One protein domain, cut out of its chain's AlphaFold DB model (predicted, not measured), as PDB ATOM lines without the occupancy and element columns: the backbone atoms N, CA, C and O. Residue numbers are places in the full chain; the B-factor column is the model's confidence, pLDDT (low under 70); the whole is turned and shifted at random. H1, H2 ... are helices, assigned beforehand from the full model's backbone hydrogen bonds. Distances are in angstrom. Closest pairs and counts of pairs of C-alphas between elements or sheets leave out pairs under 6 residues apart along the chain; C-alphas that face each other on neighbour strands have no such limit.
ATOM      1  N   GLU A   5      11.921-173.327  18.996       90.12
ATOM      2  CA  GLU A   5      13.145-173.967  19.473       90.12
ATOM      3  C   GLU A   5      14.392-173.127  19.166       90.12
ATOM      4  O   GLU A   5      15.240-172.953  20.035       90.12
ATOM      5  N   GLU A   6      14.474-172.504  17.991       90.75
ATOM      6  CA  GLU A   6      15.536-171.547  17.652       90.75
ATOM      7  C   GLU A   6      15.538-170.344  18.608       90.75
ATOM      8  O   GLU A   6      16.588-169.948  19.115       90.75
ATOM      9  N   GLN A   7      14.355-169.810  18.938       91.88
ATOM     10  CA  GLN A   7      14.220-168.737  19.930       91.88
ATOM     11  C   GLN A   7      14.684-169.173  21.329       91.88
ATOM     12  O   GLN A   7      15.189-168.356  22.106       91.88
ATOM     13  N   LEU A   8      14.502-170.450  21.670       92.44
ATOM     14  CA  LEU A   8      14.967-171.026  22.928       92.44
ATOM     15  C   LEU A   8      16.496-171.168  22.942       92.44
ATOM     16  O   LEU A   8      17.144-170.746  23.901       92.44
ATOM     17  N   ILE A   9      17.081-171.691  21.858       93.50
ATOM     18  CA  ILE A   9      18.534-171.806  21.668       93.50
ATOM     19  C   ILE A   9      19.204-170.438  21.831       93.50
ATOM     20  O   ILE A   9      20.217-170.322  22.525       93.50
ATOM     21  N   ASP A  10      18.641-169.390  21.231       94.19
ATOM     22  CA  ASP A  10      19.220-168.047  21.300       94.19
ATOM     23  C   ASP A  10      19.169-167.449  22.712       94.19
ATOM     24  O   ASP A  10      20.131-166.800  23.144       94.19
ATOM     25  N   GLN A  11      18.113-167.728  23.483       94.06
ATOM     26  CA  GLN A  11      18.047-167.352  24.899       94.06
ATOM     27  C   GLN A  11      19.123-168.065  25.724       94.06
ATOM     28  O   GLN A  11      19.798-167.424  26.532       94.06
ATOM     29  N   ILE A  12      19.350-169.358  25.477       93.94
ATOM     30  CA  ILE A  12      20.402-170.131  26.152       93.94
ATOM     31  C   ILE A  12      21.790-169.589  25.788       93.94
ATOM     32  O   ILE A  12      22.599-169.327  26.678       93.94
ATOM     33  N   ARG A  13      22.072-169.344  24.502       94.06
ATOM     34  CA  ARG A  13      23.348-168.756  24.051       94.06
ATOM     35  C   ARG A  13      23.607-167.399  24.700       94.06
ATOM     36  O   ARG A  13      24.728-167.121  25.125       94.06
ATOM     37  N   THR A  14      22.576-166.561  24.783       94.69
ATOM     38  CA  THR A  14      22.652-165.248  25.436       94.69
ATOM     39  C   THR A  14      22.999-165.395  26.913       94.69
ATOM     40  O   THR A  14      23.933-164.754  27.397       94.69
ATOM     41  N   ARG A  15      22.327-166.315  27.612       93.88
ATOM     42  CA  ARG A  15      22.597-166.599  29.020       93.88
ATOM     43  C   ARG A  15      24.018-167.111  29.256       93.88
ATOM     44  O   ARG A  15      24.688-166.622  30.163       93.88
ATOM     45  N   MET A  16      24.505-168.024  28.414       93.25
ATOM     46  CA  MET A  16      25.880-168.530  28.491       93.25
ATOM     47  C   MET A  16      26.908-167.401  28.382       93.25
ATOM     48  O   MET A  16      27.853-167.356  29.168       93.25
ATOM     49  N   ARG A  17      26.704-166.459  27.451       93.38
ATOM     50  CA  ARG A  17      27.575-165.283  27.304       93.38
ATOM     51  C   ARG A  17      27.536-164.390  28.542       93.38
ATOM     52  O   ARG A  17      28.595-163.993  29.016       93.38
ATOM     53  N   HIS A  18      26.347-164.115  29.085       92.88
ATOM     54  CA  HIS A  18      26.194-163.294  30.294       92.88
ATOM     55  C   HIS A  18      26.918-163.901  31.502       92.88
ATOM     56  O   HIS A  18      27.602-163.186  32.226       92.88
ATOM     57  N   GLN A  19      26.838-165.220  31.682       91.62
ATOM     58  CA  GLN A  19      27.531-165.924  32.767       91.62
ATOM     59  C   GLN A  19      28.988-166.299  32.435       91.62
ATOM     60  O   GLN A  19      29.632-166.983  33.227       91.62
ATOM     61  N   LYS A  20      29.512-165.900  31.265       93.00
ATOM     62  CA  LYS A  20      30.844-166.288  30.761       93.00
ATOM     63  C   LYS A  20      31.091-167.810  30.791       93.00
ATOM     64  O   LYS A  20      32.220-168.256  30.977       93.00
ATOM     65  N   ARG A  21      30.039-168.613  30.604       91.38
ATOM     66  CA  ARG A  21      30.100-170.083  30.583       91.38
ATOM     67  C   ARG A  21      30.464-170.581  29.188       91.38
ATOM     68  O   ARG A  21      29.886-170.137  28.194       91.38
ATOM     69  N   THR A  22      31.368-171.552  29.106       92.88
ATOM     70  CA  THR A  22      31.695-172.229  27.845       92.88
ATOM     71  C   THR A  22      30.763-173.417  27.586       92.88
ATOM     72  O   THR A  22      30.112-173.939  28.492       92.88
ATOM     73  N   GLN A  23      30.714-173.895  26.335       92.50
ATOM     74  CA  GLN A  23      30.011-175.143  26.000       92.50
ATOM     75  C   GLN A  23      30.574-176.342  26.772       92.50
ATOM     76  O   GLN A  23      29.824-177.253  27.112       92.50
ATOM     77  N   LYS A  24      31.884-176.339  27.058       92.75
ATOM     78  CA  LYS A  24      32.535-177.382  27.852       92.75
ATOM     79  C   LYS A  24      32.031-177.365  29.294       92.75
ATOM     80  O   LYS A  24      31.678-178.426  29.790       92.75
ATOM     81  N   ASP A  25      31.938-176.189  29.920       92.62
ATOM     82  CA  ASP A  25      31.451-176.055  31.303       92.62
ATOM     83  C   ASP A  25      30.012-176.549  31.429       92.62
ATOM     84  O   ASP A  25      29.709-177.392  32.270       92.62
ATOM     85  N   LEU A  26      29.135-176.067  30.541       91.56
ATOM     86  CA  LEU A  26      27.732-176.471  30.530       91.56
ATOM     87  C   LEU A  26      27.588-177.967  30.209       91.56
ATOM     88  O   LEU A  26      26.775-178.666  30.807       91.56
ATOM     89  N   GLY A  27      28.412-178.483  29.297       91.31
ATOM     90  CA  GLY A  27      28.398-179.893  28.927       91.31
ATOM     91  C   GLY A  27      28.863-180.806  30.042       91.31
ATOM     92  O   GLY A  27      28.296-181.878  30.210       91.31
ATOM     93  N   GLN A  28      29.851-180.373  30.824       92.94
ATOM     94  CA  GLN A  28      30.330-181.120  31.980       92.94
ATOM     95  C   GLN A  28      29.265-181.171  33.080       92.94
ATOM     96  O   GLN A  28      29.147-182.180  33.762       92.94
ATOM     97  N   GLN A  29      28.464-180.111  33.238       90.25
ATOM     98  CA  GLN A  29      27.357-180.088  34.197       90.25
ATOM     99  C   GLN A  29      26.198-181.003  33.782       90.25
ATOM    100  O   GLN A  29      25.626-181.689  34.621       90.25
ATOM    101  N   ILE A  30      25.849-181.019  32.492       88.50
ATOM    102  CA  ILE A  30      24.687-181.765  31.980       88.50
ATOM    103  C   ILE A  30      25.033-183.229  31.667       88.50
ATOM    104  O   ILE A  30      24.175-184.108  31.703       88.50
ATOM    105  N   SER A  31      26.279-183.518  31.307       88.62
ATOM    106  CA  SER A  31      26.745-184.857  30.936       88.62
ATOM    107  C   SER A  31      28.158-185.092  31.477       88.62
ATOM    108  O   SER A  31      29.113-185.121  30.693       88.62
ATOM    109  N   PRO A  32      28.304-185.253  32.806       87.44
ATOM    110  CA  PRO A  32      29.606-185.322  33.468       87.44
ATOM    111  C   PRO A  32      30.465-186.502  33.003       87.44
ATOM    112  O   PRO A  32      31.682-186.366  32.895       87.44
ATOM    113  N   ASP A  33      29.835-187.621  32.643       92.88
ATOM    114  CA  ASP A  33      30.523-188.836  32.186       92.88
ATOM    115  C   ASP A  33      30.839-188.828  30.678       92.88
ATOM    116  O   ASP A  33      31.382-189.792  30.129       92.88
ATOM    117  N   SER A  34      30.480-187.756  29.962       89.50
ATOM    118  CA  SER A  34      30.745-187.654  28.528       89.50
ATOM    119  C   SER A  34      32.237-187.498  28.264       89.50
ATOM    120  O   SER A  34      32.900-186.628  28.820       89.50
ATOM    121  N   LYS A  35      32.760-188.269  27.307       90.19
ATOM    122  CA  LYS A  35      34.131-188.085  26.805       90.19
ATOM    123  C   LYS A  35      34.317-186.745  26.081       90.19
ATOM    124  O   LYS A  35      35.434-186.250  26.013       90.19
ATOM    125  N   ASN A  36      33.235-186.162  25.548       91.69
ATOM    126  CA  ASN A  36      33.237-184.906  24.787       91.69
ATOM    127  C   ASN A  36      32.044-184.009  25.187       91.69
ATOM    128  O   ASN A  36      31.114-183.812  24.397       91.69
ATOM    129  N   PRO A  37      32.039-183.444  26.406       90.25
ATOM    130  CA  PRO A  37      30.903-182.693  26.948       90.25
ATOM    131  C   PRO A  37      30.549-181.451  26.117       90.25
ATOM    132  O   PRO A  37      29.376-181.184  25.859       90.25
ATOM    133  N   GLY A  38      31.554-180.726  25.615       91.69
ATOM    134  CA  GLY A  38      31.325-179.555  24.761       91.69
ATOM    135  C   GLY A  38      30.605-179.899  23.453       91.69
ATOM    136  O   GLY A  38      29.720-179.160  23.024       91.69
ATOM    137  N   GLN A  39      30.918-181.053  22.854       92.88
ATOM    138  CA  GLN A  39      30.263-181.512  21.627       92.88
ATOM    139  C   GLN A  39      28.791-181.855  21.868       92.88
ATOM    140  O   GLN A  39      27.952-181.546  21.025       92.88
ATOM    141  N   VAL A  40      28.468-182.445  23.025       89.56
ATOM    142  CA  VAL A  40      27.085-182.758  23.411       89.56
ATOM    143  C   VAL A  40      26.239-181.484  23.450       89.56
ATOM    144  O   VAL A  40      25.197-181.428  22.805       89.56
ATOM    145  N   ILE A  41      26.714-180.430  24.119       93.12
ATOM    146  CA  ILE A  41      26.009-179.138  24.153       93.12
ATOM    147  C   ILE A  41      25.922-178.499  22.779       93.12
ATOM    148  O   ILE A  41      24.876-177.968  22.408       93.12
ATOM    149  N   ASN A  42      26.995-178.578  21.997       93.38
ATOM    150  CA  ASN A  42      27.000-178.019  20.658       93.38
ATOM    151  C   ASN A  42      25.932-178.661  19.750       93.38
ATOM    152  O   ASN A  42      25.314-177.947  18.969       93.38
ATOM    153  N   GLN A  43      25.644-179.963  19.890       92.25
ATOM    154  CA  GLN A  43      24.557-180.621  19.147       92.25
ATOM    155  C   GLN A  43      23.185-180.001  19.449       92.25
ATOM    156  O   GLN A  43      22.411-179.763  18.523       92.25
ATOM    157  N   TYR A  44      22.893-179.687  20.715       91.38
ATOM    158  CA  TYR A  44      21.646-179.008  21.089       91.38
ATOM    159  C   TYR A  44      21.620-177.559  20.597       91.38
ATOM    160  O   TYR A  44      20.648-177.112  19.995       91.38
ATOM    161  N   LEU A  45      22.718-176.822  20.787       92.19
ATOM    162  CA  LEU A  45      22.802-175.418  20.382       92.19
ATOM    163  C   LEU A  45      22.828-175.223  18.864       92.19
ATOM    164  O   LEU A  45      22.581-174.112  18.409       92.19
ATOM    165  N   GLN A  46      23.153-176.246  18.077       91.56
ATOM    166  CA  GLN A  46      23.044-176.221  16.614       91.56
ATOM    167  C   GLN A  46      21.696-176.761  16.109       91.56
ATOM    168  O   GLN A  46      21.493-176.808  14.900       91.56
ATOM    169  N   GLY A  47      20.792-177.182  17.002       86.56
ATOM    170  CA  GLY A  47      19.512-177.792  16.629       86.56
ATOM    171  C   GLY A  47      19.637-179.197  16.028       86.56
ATOM    172  O   GLY A  47      18.666-179.724  15.497       86.56
ATOM    173  N   GLN A  48      20.815-179.833  16.107       89.69
ATOM    174  CA  GLN A  48      21.006-181.227  15.674       89.69
ATOM    175  C   GLN A  48      20.327-182.211  16.631       89.69
ATOM    176  O   GLN A  48      19.957-183.315  16.237       89.69
ATOM    177  N   LYS A  49      20.186-181.812  17.898       88.00
ATOM    178  CA  LYS A  49      19.359-182.492  18.889       88.00
ATOM    179  C   LYS A  49      18.301-181.535  19.425       88.00
ATOM    180  O   LYS A  49      18.649-180.394  19.736       88.00
ATOM    181  N   PRO A  50      17.056-182.002  19.590       85.50
ATOM    182  CA  PRO A  50      16.009-181.175  20.156       85.50
ATOM    183  C   PRO A  50      16.298-180.871  21.632       85.50
ATOM    184  O   PRO A  50      16.691-181.761  22.391       85.50
ATOM    185  N   LEU A  51      16.112-179.615  22.033       87.00
ATOM    186  CA  LEU A  51      16.215-179.149  23.423       87.00
ATOM    187  C   LEU A  51      14.983-179.530  24.241       87.00
ATOM    188  O   LEU A  51      15.078-179.816  25.432       87.00
ATOM    189  N   VAL A  52      13.822-179.500  23.598       86.38
ATOM    190  CA  VAL A  52      12.529-179.853  24.183       86.38
ATOM    191  C   VAL A  52      11.912-180.974  23.367       86.38
ATOM    192  O   VAL A  52      12.147-181.096  22.166       86.38
ATOM    193  N   THR A  53      11.109-181.821  24.004       85.75
ATOM    194  CA  THR A  53      10.481-182.926  23.279       85.75
ATOM    195  C   THR A  53       9.604-182.387  22.147       85.75
ATOM    196  O   THR A  53       8.867-181.410  22.299       85.75
ATOM    197  N   HIS A  54       9.658-183.048  20.991       84.88
ATOM    198  CA  HIS A  54       8.915-182.619  19.806       84.88
ATOM    199  C   HIS A  54       7.396-182.564  20.057       84.88
ATOM    200  O   HIS A  54       6.700-181.697  19.532       84.88
ATOM    201  N   THR A  55       6.883-183.454  20.912       90.62
ATOM    202  CA  THR A  55       5.481-183.450  21.349       90.62
ATOM    203  C   THR A  55       5.121-182.174  22.106       90.62
ATOM    204  O   THR A  55       4.087-181.580  21.813       90.62
ATOM    205  N   LEU A  56       5.974-181.702  23.023       91.62
ATOM    206  CA  LEU A  56       5.728-180.460  23.760       91.62
ATOM    207  C   LEU A  56       5.691-179.250  22.819       91.62
ATOM    208  O   LEU A  56       4.780-178.430  22.914       91.62
ATOM    209  N   LEU A  57       6.626-179.167  21.866       90.19
ATOM    210  CA  LEU A  57       6.625-178.099  20.859       90.19
ATOM    211  C   LEU A  57       5.325-178.074  20.051       90.19
ATOM    212  O   LEU A  57       4.736-177.007  19.885       90.19
ATOM    213  N   LYS A  58       4.846-179.241  19.602       90.19
ATOM    214  CA  LYS A  58       3.573-179.353  18.873       90.19
ATOM    215  C   LYS A  58       2.386-178.878  19.701       90.19
ATOM    216  O   LYS A  58       1.541-178.164  19.173       90.19
ATOM    217  N   VAL A  59       2.328-179.245  20.982       95.12
ATOM    218  CA  VAL A  59       1.257-178.801  21.888       95.12
ATOM    219  C   VAL A  59       1.274-177.280  22.033       95.12
ATOM    220  O   VAL A  59       0.243-176.642  21.844       95.12
ATOM    221  N   LEU A  60       2.440-176.679  22.292       93.56
ATOM    222  CA  LEU A  60       2.569-175.224  22.410       93.56
ATOM    223  C   LEU A  60       2.124-174.509  21.127       93.56
ATOM    224  O   LEU A  60       1.365-173.543  21.186       93.56
ATOM    225  N   GLN A  61       2.546-175.007  19.965       91.94
ATOM    226  CA  GLN A  61       2.143-174.457  18.670       91.94
ATOM    227  C   GLN A  61       0.635-174.587  18.426       91.94
ATOM    228  O   GLN A  61       0.011-173.626  17.980       91.94
ATOM    229  N   ALA A  62       0.040-175.738  18.752       94.88
ATOM    230  CA  ALA A  62      -1.399-175.964  18.625       94.88
ATOM    231  C   ALA A  62      -2.221-175.021  19.522       94.88
ATOM    232  O   ALA A  62      -3.306-174.598  19.137       94.88
ATOM    233  N   LEU A  63      -1.677-174.636  20.680       96.12
ATOM    234  CA  LEU A  63      -2.264-173.644  21.587       96.12
ATOM    235  C   LEU A  63      -1.981-172.186  21.171       96.12
ATOM    236  O   LEU A  63      -2.337-171.256  21.891       96.12
ATOM    237  N   GLY A  64      -1.346-171.964  20.017       94.56
ATOM    238  CA  GLY A  64      -1.084-170.629  19.477       94.56
ATOM    239  C   GLY A  64       0.155-169.939  20.055       94.56
ATOM    240  O   GLY A  64       0.306-168.727  19.882       94.56
TER     241      GLY A  64
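This is residues 5 to 64 of the 78 residues of an uncharacterized protein of Deinococcus cellulosilyticus NBRC 106333 = KACC 11606 (UniProt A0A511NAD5). H1 and H3 make a loose V, H2 packs across H3 near the V's open side, and H4 extends away from them as an arm; residues 58 to 64, of which 58 to 62 belong to H4, stick out. The 60 printed residues hold four named helices, H1 to H4 in chain order, and no named strand: all helix. The whole is only just loose, close to compact, with radius of gyration of the C-alphas 12.9 A and spans 37 by 25 by 16 A.

H1, residues 5 to 18, starts at C-alpha 5 (13.145, -173.967, 19.473) and is 20.0 A long. H2 is residues 23 to 30, 10.4 A; H3 is 37 to 45, 12.7 A; H4 is 54 to 62, 12.3 A, ending at C-alpha 62 (-1.399, -175.964, 18.625).

H1, with residues 9 to 13 alone, only just touches H3, with 3 pairs of C-alphas within 8 A, the closest Ile 9 and Leu 45 at 5.7 A; they run opposite ways at a steep tilt of 47 degrees. H2 touches H3, about perpendicular at 84 degrees; the closest C-alphas, Lys 24 and Gly 38, are 4.0 A apart. H1 and H4 are close but not clearly touching, the closest C-alphas being Glu 5 and Leu 57 at 7.8 A. Every O i to N i+4 pair is within hydrogen-bond range in H1, H2 and H4; in H3, 4 of 5.

The C-alphas farthest apart, Lys 35 and Gly 64, are 40.0 A apart. The printed part has no cut and no long link; no printed residue is under 70 in pLDDT.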